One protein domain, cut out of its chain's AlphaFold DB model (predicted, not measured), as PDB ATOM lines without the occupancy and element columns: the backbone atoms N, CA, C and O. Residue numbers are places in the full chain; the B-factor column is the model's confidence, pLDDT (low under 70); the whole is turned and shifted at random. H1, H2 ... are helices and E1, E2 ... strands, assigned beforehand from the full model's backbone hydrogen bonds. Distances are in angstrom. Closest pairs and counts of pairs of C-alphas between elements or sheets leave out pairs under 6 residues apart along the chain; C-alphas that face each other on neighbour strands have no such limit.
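Overview. This is residues 5 to 103 of the 103 residues of an uncharacterized protein of marine sediment metagenome (UniProt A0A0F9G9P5). A small three-stranded antiparallel sheet makes one end of this domain, with the longest helix, H4, packed slantwise over one face; the helical hairpin of H1 and H2 lies beyond, H1 packing on H4, and H3 packs on H2 at the opposite end. A long stretch with no named element, residues 42 to 62, leads back from H3 to the sheet. The 99 residues printed include four named helices and three named strands, in the order H1 H2 H3 E1 E2 E3 H4; the sheet order is E1, E2, E3, and the class is mixed, helices and strands. The whole is compact, with a radius of gyration of the C-alphas of 12.8 A and spans of 39 by 28 by 24 A.

Along the chain. Start with the sheet: find C-alpha 63 at (103.841, 61.033, 47.487), where E1 begins, and go 17.1 A to residue 69. E2, residues 72 to 77, is 17.0 A long, and E3 is residues 82 to 85. H4 runs from residue 88 to residue 101, 20.3 A, ending with C-alpha 101 at (114.854, 61.336, 36.557). Look next at H1, residues 5 to 13, from C-alpha 5 at (110.887, 59.075, 29.325), then H2, residues 19 to 30, 16.0 A, and H3, residues 34 to 41.

Arrangement. E1, E2 and E3 form a meander, each strand the antiparallel neighbour of the one before, with hairpins E1 and E2, E2 and E3. Look for N 67 and O 74, 2.9 A apart, between E1 and E2, and N 83 and O 75, 2.8 A, between E2 and E3. H4 is on one face of the sheet, giving two layers, a helix and a sheet; its height over the sheet is 4.3 A, only just above the sheet's level. It lies over E3 and, only just, E2, with 3 C-alphas; the closest C-alphas of H4 and E3 are those of Ser 95 and Gly 83, 3.9 A. H1 touches H4 at a shallow tilt of 18 degrees, opposite ways, closest at the C-alphas of Ile 8 and Ile 94, 5.9 A; H1 only grazes the sheet. H1 and H2, a helical hairpin, only just touch, with 3 pairs of C-alphas within 8 A, closest at Leu 11 and Leu 21, 7.4 A. H2 touches H3 with residues 23 to 28 alone, closest at the C-alphas of Ala 27 and Ala 38, 6.5 A, at a steep tilt of 61 degrees. H3 and H4 are apart. In H1, H2 and H4 every O i to N i+4 pair is within hydrogen-bond range; in H3, 2 of 4 are.

Size, cuts and confidence. The farthest C-alphas, those of Asp 36 and Lys 70, are 40.6 A apart. The printed part has no cut; H3 to E1 is a long link of 21 residues. The mean pLDDT of the printed part is 81.5, and residues 31 to 47, 59 to 60 and 103 are under 70.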
ATOM      1  N   LYS A   5     111.830  58.116  29.914       87.12
ATOM      2  CA  LYS A   5     110.887  59.075  29.325       87.12
ATOM      3  C   LYS A   5     109.850  58.359  28.476       87.12
ATOM      4  O   LYS A   5     108.669  58.691  28.541       87.12
ATOM      5  N   SER A   6     110.275  57.346  27.723       88.62
ATOM      6  CA  SER A   6     109.370  56.494  26.949       88.62
ATOM      7  C   SER A   6     108.374  55.754  27.851       88.62
ATOM      8  O   SER A   6     107.180  55.734  27.552       88.62
ATOM      9  N   LEU A   7     108.820  55.211  28.991       89.00
ATOM     10  CA  LEU A   7     107.925  54.573  29.968       89.00
ATOM     11  C   LEU A   7     106.929  55.573  30.581       89.00
ATOM     12  O   LEU A   7     105.735  55.281  30.642       89.00
ATOM     13  N   ILE A   8     107.399  56.751  30.998       91.44
ATOM     14  CA  ILE A   8     106.541  57.816  31.539       91.44
ATOM     15  C   ILE A   8     105.476  58.224  30.514       91.44
ATOM     16  O   ILE A   8     104.290  58.243  30.840       91.44
ATOM     17  N   ALA A   9     105.870  58.467  29.262       92.25
ATOM     18  CA  ALA A   9     104.948  58.864  28.200       92.25
ATOM     19  C   ALA A   9     103.880  57.793  27.913       92.25
ATOM     20  O   ALA A   9     102.737  58.117  27.578       92.25
ATOM     21  N   GLU A  10     104.226  56.512  28.036       92.00
ATOM     22  CA  GLU A  10     103.257  55.423  27.909       92.00
ATOM     23  C   GLU A  10     102.281  55.369  29.089       92.00
ATOM     24  O   GLU A  10     101.078  55.216  28.866       92.00
ATOM     25  N   LEU A  11     102.756  55.572  30.321       91.75
ATOM     26  CA  LEU A  11     101.900  55.657  31.509       91.75
ATOM     27  C   LEU A  11     100.942  56.860  31.441       91.75
ATOM     28  O   LEU A  11      99.765  56.722  31.773       91.75
ATOM     29  N   GLU A  12     101.402  58.016  30.954       92.81
ATOM     30  CA  GLU A  12     100.584  59.231  30.784       92.81
ATOM     31  C   GLU A  12      99.457  59.053  29.748       92.81
ATOM     32  O   GLU A  12      98.398  59.687  29.852       92.81
ATOM     33  N   ARG A  13      99.675  58.190  28.743       92.75
ATOM     34  CA  ARG A  13      98.698  57.848  27.691       92.75
ATOM     35  C   ARG A  13      97.787  56.681  28.066       92.75
ATOM     36  O   ARG A  13      96.750  56.496  27.423       92.75
ATOM     37  N   ALA A  14      98.163  55.888  29.066       91.44
ATOM     38  CA  ALA A  14      97.397  54.731  29.489       91.44
ATOM     39  C   ALA A  14      96.044  55.160  30.078       91.44
ATOM     40  O   ALA A  14      95.949  56.048  30.928       91.44
ATOM     41  N   LYS A  15      94.969  54.514  29.613       90.19
ATOM     42  CA  LYS A  15      93.612  54.718  30.150       90.19
ATOM     43  C   LYS A  15      93.379  53.934  31.440       90.19
ATOM     44  O   LYS A  15      92.560  54.330  32.260       90.19
ATOM     45  N   GLU A  16      94.099  52.832  31.597       89.31
ATOM     46  CA  GLU A  16      94.060  51.938  32.744       89.31
ATOM     47  C   GLU A  16      95.444  51.327  32.965       89.31
ATOM     48  O   GLU A  16      96.309  51.378  32.086       89.31
ATOM     49  N   GLY A  17      95.657  50.757  34.148       86.06
ATOM     50  CA  GLY A  17      96.866  49.999  34.425       86.06
ATOM     51  C   GLY A  17      96.895  48.662  33.689       86.06
ATOM     52  O   GLY A  17      95.860  48.100  33.340       86.06
ATOM     53  N   SER A  18      98.091  48.125  33.471       87.75
ATOM     54  CA  SER A  18      98.272  46.829  32.824       87.75
ATOM     55  C   SER A  18      99.428  46.067  33.452       87.75
ATOM     56  O   SER A  18     100.385  46.657  33.953       87.75
ATOM     57  N   ARG A  19      99.383  44.733  33.364       85.31
ATOM     58  CA  ARG A  19     100.483  43.890  33.857       85.31
ATOM     59  C   ARG A  19     101.792  44.184  33.134       85.31
ATOM     60  O   ARG A  19     102.848  44.084  33.740       85.31
ATOM     61  N   GLU A  20     101.737  44.548  31.858       84.44
ATOM     62  CA  GLU A  20     102.927  44.945  31.107       84.44
ATOM     63  C   GLU A  20     103.547  46.235  31.661       84.44
ATOM     64  O   GLU A  20     104.760  46.297  31.861       84.44
ATOM     65  N   LEU A  21     102.723  47.236  31.976       86.81
ATOM     66  CA  LEU A  21     103.195  48.473  32.594       86.81
ATOM     67  C   LEU A  21     103.707  48.224  34.017       86.81
ATOM     68  O   LEU A  21     104.773  48.723  34.363       86.81
ATOM     69  N   ASP A  22     103.025  47.382  34.802       86.81
ATOM     70  CA  ASP A  22     103.488  46.947  36.127       86.81
ATOM     71  C   ASP A  22     104.898  46.355  36.064       86.81
ATOM     72  O   ASP A  22     105.748  46.656  36.901       86.81
ATOM     73  N   TRP A  23     105.163  45.531  35.048       82.56
ATOM     74  CA  TRP A  23     106.476  44.934  34.828       82.56
ATOM     75  C   TRP A  23     107.551  45.954  34.510       82.56
ATOM     76  O   TRP A  23     108.654  45.859  35.043       82.56
ATOM     77  N   ARG A  24     107.248  46.916  33.642       84.94
ATOM     78  CA  ARG A  24     108.218  47.935  33.230       84.94
ATOM     79  C   ARG A  24     108.540  48.889  34.369       84.94
ATOM     80  O   ARG A  24     109.705  49.218  34.565       84.94
ATOM     81  N   VAL A  25     107.529  49.255  35.152       85.06
ATOM     82  CA  VAL A  25     107.692  50.011  36.394       85.06
ATOM     83  C   VAL A  25     108.543  49.213  37.389       85.06
ATOM     84  O   VAL A  25     109.559  49.716  37.849       85.06
ATOM     85  N   TYR A  26     108.210  47.944  37.656       82.38
ATOM     86  CA  TYR A  26     108.999  47.081  38.545       82.38
ATOM     87  C   TYR A  26     110.468  46.975  38.105       82.38
ATOM     88  O   TYR A  26     111.371  47.115  38.927       82.38
ATOM     89  N   ALA A  27     110.710  46.745  36.812       78.56
ATOM     90  CA  ALA A  27     112.054  46.643  36.258       78.56
ATOM     91  C   ALA A  27     112.855  47.931  36.482       78.56
ATOM     92  O   ALA A  27     114.029  47.850  36.813       78.56
ATOM     93  N   TRP A  28     112.228  49.104  36.379       79.44
ATOM     94  CA  TRP A  28     112.925  50.373  36.584       79.44
ATOM     95  C   TRP A  28     113.436  50.562  38.021       79.44
ATOM     96  O   TRP A  28     114.550  51.030  38.228       79.44
ATOM     97  N   PHE A  29     112.647  50.156  39.017       76.06
ATOM     98  CA  PHE A  29     113.012  50.306  40.432       76.06
ATOM     99  C   PHE A  29     113.910  49.181  40.964       76.06
ATOM    100  O   PHE A  29     114.623  49.379  41.948       76.06
ATOM    101  N   HIS A  30     113.864  47.990  40.358       72.56
ATOM    102  CA  HIS A  30     114.488  46.793  40.931       72.56
ATOM    103  C   HIS A  30     115.525  46.103  40.041       72.56
ATOM    104  O   HIS A  30     116.316  45.319  40.571       72.56
ATOM    105  N   ALA A  31     115.542  46.353  38.731       62.97
ATOM    106  CA  ALA A  31     116.513  45.741  37.831       62.97
ATOM    107  C   ALA A  31     117.713  46.671  37.623       62.97
ATOM    108  O   ALA A  31     117.557  47.855  37.331       62.97
ATOM    109  N   LYS A  32     118.933  46.133  37.743       53.09
ATOM    110  CA  LYS A  32     120.168  46.909  37.496       53.09
ATOM    111  C   LYS A  32     120.446  47.115  35.999       53.09
ATOM    112  O   LYS A  32     121.291  47.939  35.654       53.09
ATOM    113  N   SER A  33     119.760  46.380  35.117       52.81
ATOM    114  CA  SER A  33     119.782  46.570  33.662       52.81
ATOM    115  C   SER A  33     118.491  46.056  33.005       52.81
ATOM    116  O   SER A  33     117.943  45.023  33.384       52.81
ATOM    117  N   PHE A  34     117.989  46.791  32.006       53.91
ATOM    118  CA  PHE A  34     116.687  46.526  31.378       53.91
ATOM    119  C   PHE A  34     116.701  45.299  30.442       53.91
ATOM    120  O   PHE A  34     115.686  44.617  30.326       53.91
ATOM    121  N   ASP A  35     117.835  45.002  29.794       55.03
ATOM    122  CA  ASP A  35     117.906  44.015  28.701       55.03
ATOM    123  C   ASP A  35     118.024  42.549  29.171       55.03
ATOM    124  O   ASP A  35     117.361  41.685  28.607       55.03
ATOM    125  N   ASP A  36     118.788  42.244  30.230       50.91
ATOM    126  CA  ASP A  36     118.979  40.853  30.702       50.91
ATOM    127  C   ASP A  36     117.920  40.405  31.729       50.91
ATOM    128  O   ASP A  36     117.607  39.216  31.867       50.91
ATOM    129  N   GLU A  37     117.351  41.349  32.485       52.78
ATOM    130  CA  GLU A  37     116.413  41.040  33.567       52.78
ATOM    131  C   GLU A  37     114.945  41.099  33.125       52.78
ATOM    132  O   GLU A  37     114.164  40.263  33.581       52.78
ATOM    133  N   ALA A  38     114.538  41.971  32.195       51.53
ATOM    134  CA  ALA A  38     113.132  42.047  31.772       51.53
ATOM    135  C   ALA A  38     112.613  40.728  31.157       51.53
ATOM    136  O   ALA A  38     111.465  40.346  31.405       51.53
ATOM    137  N   GLU A  39     113.454  39.979  30.430       53.22
ATOM    138  CA  GLU A  39     113.101  38.635  29.944       53.22
ATOM    139  C   GLU A  39     113.021  37.595  31.071       53.22
ATOM    140  O   GLU A  39     112.068  36.814  31.121       53.22
ATOM    141  N   ARG A  40     113.955  37.606  32.034       54.22
ATOM    142  CA  ARG A  40     113.904  36.696  33.198       54.22
ATOM    143  C   ARG A  40     112.703  36.970  34.102       54.22
ATOM    144  O   ARG A  40     112.150  36.042  34.696       54.22
ATOM    145  N   TYR A  41     112.297  38.230  34.219       55.09
ATOM    146  CA  TYR A  41     111.201  38.658  35.083       55.09
ATOM    147  C   TYR A  41     109.822  38.533  34.431       55.09
ATOM    148  O   TYR A  41     108.876  38.252  35.163       55.09
ATOM    149  N   LYS A  42     109.696  38.565  33.091       52.81
ATOM    150  CA  LYS A  42     108.442  38.223  32.374       52.81
ATOM    151  C   LYS A  42     107.814  36.899  32.842       52.81
ATOM    152  O   LYS A  42     106.596  36.743  32.782       52.81
ATOM    153  N   HIS A  43     108.626  35.960  33.338       51.44
ATOM    154  CA  HIS A  43     108.180  34.656  33.842       51.44
ATOM    155  C   HIS A  43     107.925  34.586  35.358       51.44
ATOM    156  O   HIS A  43     107.268  33.651  35.823       51.44
ATOM    157  N   LYS A  44     108.404  35.544  36.160       53.91
ATOM    158  CA  LYS A  44     108.169  35.539  37.613       53.91
ATOM    159  C   LYS A  44     106.784  36.106  37.878       53.91
ATOM    160  O   LYS A  44     106.587  37.283  37.724       53.91
ATOM    161  N   ARG A  45     105.804  35.341  38.351       55.62
ATOM    162  CA  ARG A  45     104.419  35.816  38.612       55.62
ATOM    163  C   ARG A  45     104.249  36.929  39.681       55.62
ATOM    164  O   ARG A  45     103.127  37.176  40.106       55.62
ATOM    165  N   HIS A  46     105.315  37.601  40.114       64.31
ATOM    166  CA  HIS A  46     105.377  38.355  41.368       64.31
ATOM    167  C   HIS A  46     105.564  39.875  41.249       64.31
ATOM    168  O   HIS A  46     105.736  40.505  42.289       64.31
ATOM    169  N   SER A  47     105.498  40.497  40.060       67.19
ATOM    170  CA  SER A  47     105.443  41.969  40.030       67.19
ATOM    171  C   SER A  47     104.197  42.459  40.781       67.19
ATOM    172  O   SER A  47     103.096  41.937  40.540       67.19
ATOM    173  N   PRO A  48     104.339  43.432  41.698       79.44
ATOM    174  CA  PRO A  48     103.198  44.114  42.281       79.44
ATOM    175  C   PRO A  48     102.368  44.799  41.196       79.44
ATOM    176  O   PRO A  48     102.875  45.191  40.148       79.44
ATOM    177  N   ASN A  49     101.077  44.952  41.459       85.38
ATOM    178  CA  ASN A  49     100.121  45.575  40.545       85.38
ATOM    179  C   ASN A  49     100.241  47.116  40.562       85.38
ATOM    180  O   ASN A  49      99.276  47.809  40.872       85.38
ATOM    181  N   TYR A  50     101.423  47.669  40.294       83.94
ATOM    182  CA  TYR A  50     101.735  49.091  40.491       83.94
ATOM    183  C   TYR A  50     100.763  50.076  39.831       83.94
ATOM    184  O   TYR A  50     100.470  51.128  40.392       83.94
ATOM    185  N   THR A  51     100.244  49.744  38.660       85.31
ATOM    186  CA  THR A  51      99.388  50.608  37.842       85.31
ATOM    187  C   THR A  51      97.896  50.428  38.110       85.31
ATOM    188  O   THR A  51      97.083  51.208  37.614       85.31
ATOM    189  N   THR A  52      97.517  49.433  38.917       84.94
ATOM    190  CA  THR A  52      96.110  49.158  39.269       84.94
ATOM    191  C   THR A  52      95.843  49.173  40.773       84.94
ATOM    192  O   THR A  52      94.693  49.310  41.182       84.94
ATOM    193  N   ARG A  53      96.884  49.078  41.607       85.44
ATOM    194  CA  ARG A  53      96.794  49.004  43.067       85.44
ATOM    195  C   ARG A  53      97.564  50.123  43.759       85.44
ATOM    196  O   ARG A  53      98.730  50.373  43.456       85.44
ATOM    197  N   LEU A  54      96.902  50.748  44.731       83.00
ATOM    198  CA  LEU A  54      97.490  51.760  45.614       83.00
ATOM    199  C   LEU A  54      98.335  51.130  46.728       83.00
ATOM    200  O   LEU A  54      99.314  51.724  47.156       83.00
ATOM    201  N   ASP A  55      97.991  49.916  47.160       79.56
ATOM    202  CA  ASP A  55      98.709  49.133  48.177       79.56
ATOM    203  C   ASP A  55     100.018  48.518  47.661       79.56
ATOM    204  O   ASP A  55     100.783  47.948  48.435       79.56
ATOM    205  N   ALA A  56     100.293  48.615  46.357       80.06
ATOM    206  CA  ALA A  56     101.567  48.181  45.807       80.06
ATOM    207  C   ALA A  56     102.671  49.162  46.243       80.06
ATOM    208  O   ALA A  56     102.834  50.236  45.664       80.06
ATOM    209  N   GLU A  57     103.405  48.789  47.285       70.75
ATOM    210  CA  GLU A  57     104.500  49.579  47.839       70.75
ATOM    211  C   GLU A  57     105.656  49.696  46.837       70.75
ATOM    212  O   GLU A  57     106.117  48.704  46.262       70.75
ATOM    213  N   MET A  58     106.109  50.926  46.612       73.00
ATOM    214  CA  MET A  58     107.208  51.254  45.713       73.00
ATOM    215  C   MET A  58     108.281  51.982  46.511       73.00
ATOM    216  O   MET A  58     108.018  53.003  47.142       73.00
ATOM    217  N   SER A  59     109.491  51.429  46.511       67.88
ATOM    218  CA  SER A  59     110.609  52.007  47.253       67.88
ATOM    219  C   SER A  59     110.940  53.394  46.699       67.88
ATOM    220  O   SER A  59     111.209  53.522  45.508       67.88
ATOM    221  N   GLY A  60     110.940  54.414  47.560       65.62
ATOM    222  CA  GLY A  60     111.171  55.810  47.164       65.62
ATOM    223  C   GLY A  60     109.917  56.566  46.712       65.62
ATOM    224  O   GLY A  60     110.023  57.718  46.301       65.62
ATOM    225  N   GLU A  61     108.728  55.960  46.799       71.94
ATOM    226  CA  GLU A  61     107.473  56.677  46.570       71.94
ATOM    227  C   GLU A  61     107.157  57.615  47.753       71.94
ATOM    228  O   GLU A  61     106.494  57.236  48.717       71.94
ATOM    229  N   ASN A  62     107.609  58.867  47.659       84.00
ATOM    230  CA  ASN A  62     107.347  59.921  48.645       84.00
ATOM    231  C   ASN A  62     106.179  60.825  48.213       84.00
ATOM    232  O   ASN A  62     106.328  62.043  48.103       84.00
ATOM    233  N   ILE A  63     105.009  60.246  47.919       88.81
ATOM    234  CA  ILE A  63     103.841  61.033  47.487       88.81
ATOM    235  C   ILE A  63     103.307  61.868  48.652       88.81
ATOM    236  O   ILE A  63     102.862  61.333  49.667       88.81
ATOM    237  N   THR A  64     103.299  63.188  48.481       92.31
ATOM    238  CA  THR A  64     102.850  64.160  49.489       92.31
ATOM    239  C   THR A  64     101.412  64.610  49.273       92.31
ATOM    240  O   THR A  64     100.700  64.915  50.231       92.31
ATOM    241  N   LYS A  65     100.962  64.648  48.015       92.88
ATOM    242  CA  LYS A  65      99.612  65.078  47.646       92.88
ATOM    243  C   LYS A  65      99.087  64.245  46.485       92.88
ATOM    244  O   LYS A  65      99.831  63.888  45.575       92.88
ATOM    245  N   VAL A  66      97.780  63.996  46.501       93.62
ATOM    246  CA  VAL A  66      97.023  63.443  45.376       93.62
ATOM    247  C   VAL A  66      95.732  64.237  45.211       93.62
ATOM    248  O   VAL A  66      95.078  64.570  46.199       93.62
ATOM    249  N   GLU A  67      95.365  64.560  43.976       96.69
ATOM    250  CA  GLU A  67      94.163  65.332  43.659       96.69
ATOM    251  C   GLU A  67      93.515  64.829  42.369       96.69
ATOM    252  O   GLU A  67      94.198  64.456  41.415       96.69
ATOM    253  N   PHE A  68      92.183  64.851  42.323       95.50
ATOM    254  CA  PHE A  68      91.420  64.606  41.104       95.50
ATOM    255  C   PHE A  68      90.793  65.913  40.624       95.50
ATOM    256  O   PHE A  68      89.959  66.503  41.313       95.50
ATOM    257  N   THR A  69      91.179  66.371  39.435       94.81
ATOM    258  CA  THR A  69      90.644  67.603  38.845       94.81
ATOM    259  C   THR A  69      90.543  67.483  37.332       94.81
ATOM    260  O   THR A  69      91.337  66.800  36.689       94.81
ATOM    261  N   LYS A  70      89.519  68.108  36.741       91.50
ATOM    262  CA  LYS A  70      89.274  68.106  35.284       91.50
ATOM    263  C   LYS A  70      89.309  66.708  34.631       91.50
ATOM    264  O   LYS A  70      89.714  66.572  33.482       91.50
ATOM    265  N   GLY A  71      88.871  65.673  35.351       91.38
ATOM    266  CA  GLY A  71      88.813  64.302  34.829       91.38
ATOM    267  C   GLY A  71      90.142  63.540  34.850       91.38
ATOM    268  O   GLY A  71      90.214  62.470  34.249       91.38
ATOM    269  N   ARG A  72      91.180  64.059  35.517       94.19
ATOM    270  CA  ARG A  72      92.481  63.393  35.654       94.19
ATOM    271  C   ARG A  72      92.974  63.392  37.094       94.19
ATOM    272  O   ARG A  72      92.582  64.232  37.905       94.19
ATOM    273  N   TRP A  73      93.831  62.422  37.383       96.50
ATOM    274  CA  TRP A  73      94.526  62.286  38.652       96.50
ATOM    275  C   TRP A  73      95.892  62.940  38.578       96.50
ATOM    276  O   TRP A  73      96.616  62.756  37.599       96.50
ATOM    277  N   PHE A  74      96.233  63.652  39.641       95.44
ATOM    278  CA  PHE A  74      97.504  64.323  39.830       95.44
ATOM    279  C   PHE A  74      98.122  63.845  41.137       95.44
ATOM    280  O   PHE A  74      97.429  63.772  42.152       95.44
ATOM    281  N   ALA A  75      99.408  63.514  41.111       94.19
ATOM    282  CA  ALA A  75     100.178  63.152  42.293       94.19
ATOM    283  C   ALA A  75     101.474  63.961  42.331       94.19
ATOM    284  O   ALA A  75     102.048  64.242  41.278       94.19
ATOM    285  N   TRP A  76     101.914  64.327  43.531       93.81
ATOM    286  CA  TRP A  76     103.129  65.108  43.753       93.81
ATOM    287  C   TRP A  76     104.052  64.398  44.737       93.81
ATOM    288  O   TRP A  76     103.573  63.888  45.755       93.81
ATOM    289  N   THR A  77     105.355  64.408  44.464       91.25
ATOM    290  CA  THR A  77     106.388  63.980  45.416       91.25
ATOM    291  C   THR A  77     106.766  65.107  46.384       91.25
ATOM    292  O   THR A  77     106.313  66.248  46.267       91.25
ATOM    293  N   ASP A  78     107.604  64.797  47.367       88.38
ATOM    294  CA  ASP A  78     108.283  65.761  48.241       88.38
ATOM    295  C   ASP A  78     109.312  66.633  47.505       88.38
ATOM    296  O   ASP A  78     109.539  67.776  47.901       88.38
ATOM    297  N   THR A  79     109.883  66.129  46.409       85.88
ATOM    298  CA  THR A  79     110.780  66.879  45.514       85.88
ATOM    299  C   THR A  79     110.051  67.864  44.597       85.88
ATOM    300  O   THR A  79     110.696  68.698  43.970       85.88
ATOM    301  N   GLY A  80     108.714  67.822  44.554       86.12
ATOM    302  CA  GLY A  80     107.884  68.697  43.722       86.12
ATOM    303  C   GLY A  80     107.495  68.106  42.363       86.12
ATOM    304  O   GLY A  80     106.772  68.764  41.613       86.12
ATOM    305  N   GLU A  81     107.897  66.868  42.068       89.69
ATOM    306  CA  GLU A  81     107.619  66.218  40.788       89.69
ATOM    307  C   GLU A  81     106.161  65.793  40.651       89.69
ATOM    308  O   GLU A  81     105.600  65.100  41.504       89.69
ATOM    309  N   GLN A  82     105.540  66.180  39.533       93.25
ATOM    310  CA  GLN A  82     104.115  65.976  39.283       93.25
ATOM    311  C   GLN A  82     103.852  64.873  38.247       93.25
ATOM    312  O   GLN A  82     104.238  64.963  37.075       93.25
ATOM    313  N   GLY A  83     103.082  63.866  38.652       92.81
ATOM    314  CA  GLY A  83     102.523  62.848  37.767       92.81
ATOM    315  C   GLY A  83     101.059  63.111  37.437       92.81
ATOM    316  O   GLY A  83     100.276  63.440  38.322       92.81
ATOM    317  N   GLU A  84     100.685  62.945  36.167       95.56
ATOM    318  CA  GLU A  84      99.317  63.126  35.667       95.56
ATOM    319  C   GLU A  84      98.858  61.866  34.927       95.56
ATOM    320  O   GLU A  84      99.535  61.397  34.014       95.56
ATOM    321  N   ALA A  85      97.688  61.324  35.278       94.94
ATOM    322  CA  ALA A  85      97.168  60.129  34.617       94.94
ATOM    323  C   ALA A  85      95.641  60.006  34.631       94.94
ATOM    324  O   ALA A  85      94.918  60.793  35.240       94.94
ATOM    325  N   ALA A  86      95.144  58.984  33.930       94.62
ATOM    326  CA  ALA A  86      93.732  58.607  33.941       94.62
ATOM    327  C   ALA A  86      93.298  57.935  35.258       94.62
ATOM    328  O   ALA A  86      92.124  57.994  35.616       94.62
ATOM    329  N   THR A  87      94.230  57.324  35.998       93.56
ATOM    330  CA  THR A  87      93.960  56.647  37.273       93.56
ATOM    331  C   THR A  87      94.933  57.111  38.354       93.56
ATOM    332  O   THR A  87      96.065  57.497  38.061       93.56
ATOM    333  N   GLU A  88      94.505  57.055  39.616       93.12
ATOM    334  CA  GLU A  88      95.355  57.437  40.747       93.12
ATOM    335  C   GLU A  88      96.666  56.631  40.818       93.12
ATOM    336  O   GLU A  88      97.724  57.256  40.929       93.12
ATOM    337  N   PRO A  89      96.665  55.282  40.703       92.19
ATOM    338  CA  PRO A  89      97.908  54.516  40.774       92.19
ATOM    339  C   PRO A  89      98.902  54.914  39.679       92.19
ATOM    340  O   PRO A  89     100.092  55.039  39.954       92.19
ATOM    341  N   LEU A  90      98.421  55.174  38.456       92.50
ATOM    342  CA  LEU A  90      99.270  55.646  37.363       92.50
ATOM    343  C   LEU A  90      99.883  57.016  37.679       92.50
ATOM    344  O   LEU A  90     101.087  57.184  37.505       92.50
ATOM    345  N   ALA A  91      99.092  57.969  38.184       93.56
ATOM    346  CA  ALA A  91      99.581  59.309  38.512       93.56
ATOM    347  C   ALA A  91     100.695  59.255  39.570       93.56
ATOM    348  O   ALA A  91     101.736  59.891  39.401       93.56
ATOM    349  N   ARG A  92     100.521  58.427  40.609       92.00
ATOM    350  CA  ARG A  92     101.555  58.182  41.627       92.00
ATOM    351  C   ARG A  92     102.834  57.610  41.018       92.00
ATOM    352  O   ARG A  92     103.914  58.121  41.296       92.00
ATOM    353  N   ARG A  93     102.726  56.611  40.130       91.31
ATOM    354  CA  ARG A  93     103.916  55.972  39.532       91.31
ATOM    355  C   ARG A  93     104.664  56.919  38.613       91.31
ATOM    356  O   ARG A  93     105.886  56.908  38.609       91.31
ATOM    357  N   ILE A  94     103.947  57.752  37.866       91.94
ATOM    358  CA  ILE A  94     104.567  58.771  37.014       91.94
ATOM    359  C   ILE A  94     105.321  59.790  37.869       91.94
ATOM    360  O   ILE A  94     106.459  60.109  37.552       91.94
ATOM    361  N   SER A  95     104.712  60.272  38.956       92.12
ATOM    362  CA  SER A  95     105.348  61.216  39.884       92.12
ATOM    363  C   SER A  95     106.630  60.623  40.486       92.12
ATOM    364  O   SER A  95     107.684  61.249  40.419       92.12
ATOM    365  N   ALA A  96     106.579  59.374  40.962       89.44
ATOM    366  CA  ALA A  96     107.749  58.673  41.494       89.44
ATOM    367  C   ALA A  96     108.846  58.439  40.438       89.44
ATOM    368  O   ALA A  96     110.026  58.604  40.727       89.44
ATOM    369  N   LEU A  97     108.474  58.077  39.205       88.88
ATOM    370  CA  LEU A  97     109.428  57.892  38.106       88.88
ATOM    371  C   LEU A  97     110.091  59.209  37.684       88.88
ATOM    372  O   LEU A  97     111.286  59.202  37.412       88.88
ATOM    373  N   LYS A  98     109.352  60.326  37.662       89.50
ATOM    374  CA  LYS A  98     109.913  61.662  37.398       89.50
ATOM    375  C   LYS A  98     110.899  62.081  38.489       89.50
ATOM    376  O   LYS A  98     111.998  62.511  38.179       89.50
ATOM    377  N   ALA A  99     110.577  61.822  39.756       86.88
ATOM    378  CA  ALA A  99     111.495  62.101  40.864       86.88
ATOM    379  C   ALA A  99     112.826  61.332  40.780       86.88
ATOM    380  O   ALA A  99     113.829  61.812  41.298       86.88
ATOM    381  N   LEU A 100     112.854  60.169  40.119       81.81
ATOM    382  CA  LEU A 100     114.094  59.444  39.825       81.81
ATOM    383  C   LEU A 100     114.863  59.996  38.617       81.81
ATOM    384  O   LEU A 100     116.037  59.682  38.463       81.81
ATOM    385  N   GLU A 101     114.204  60.724  37.718       79.06
ATOM    386  CA  GLU A 101     114.854  61.336  36.557       79.06
ATOM    387  C   GLU A 101     115.684  62.560  36.963       79.06
ATOM    388  O   GLU A 101     116.777  62.762  36.432       79.06
ATOM    389  N   ASP A 102     115.168  63.349  37.908       70.75
ATOM    390  CA  ASP A 102     115.774  64.604  38.366       70.75
ATOM    391  C   ASP A 102     116.759  64.450  39.548       70.75
ATOM    392  O   ASP A 102     117.425  65.424  39.913       70.75
ATOM    393  N   GLY A 103     116.859  63.257  40.150       59.53
ATOM    394  CA  GLY A 103     117.734  62.948  41.296       59.53
ATOM    395  C   GLY A 103     119.022  62.225  40.922       59.53
ATOM    396  O   GLY A 103     120.098  62.673  41.384       59.53
TER     397      GLY A 103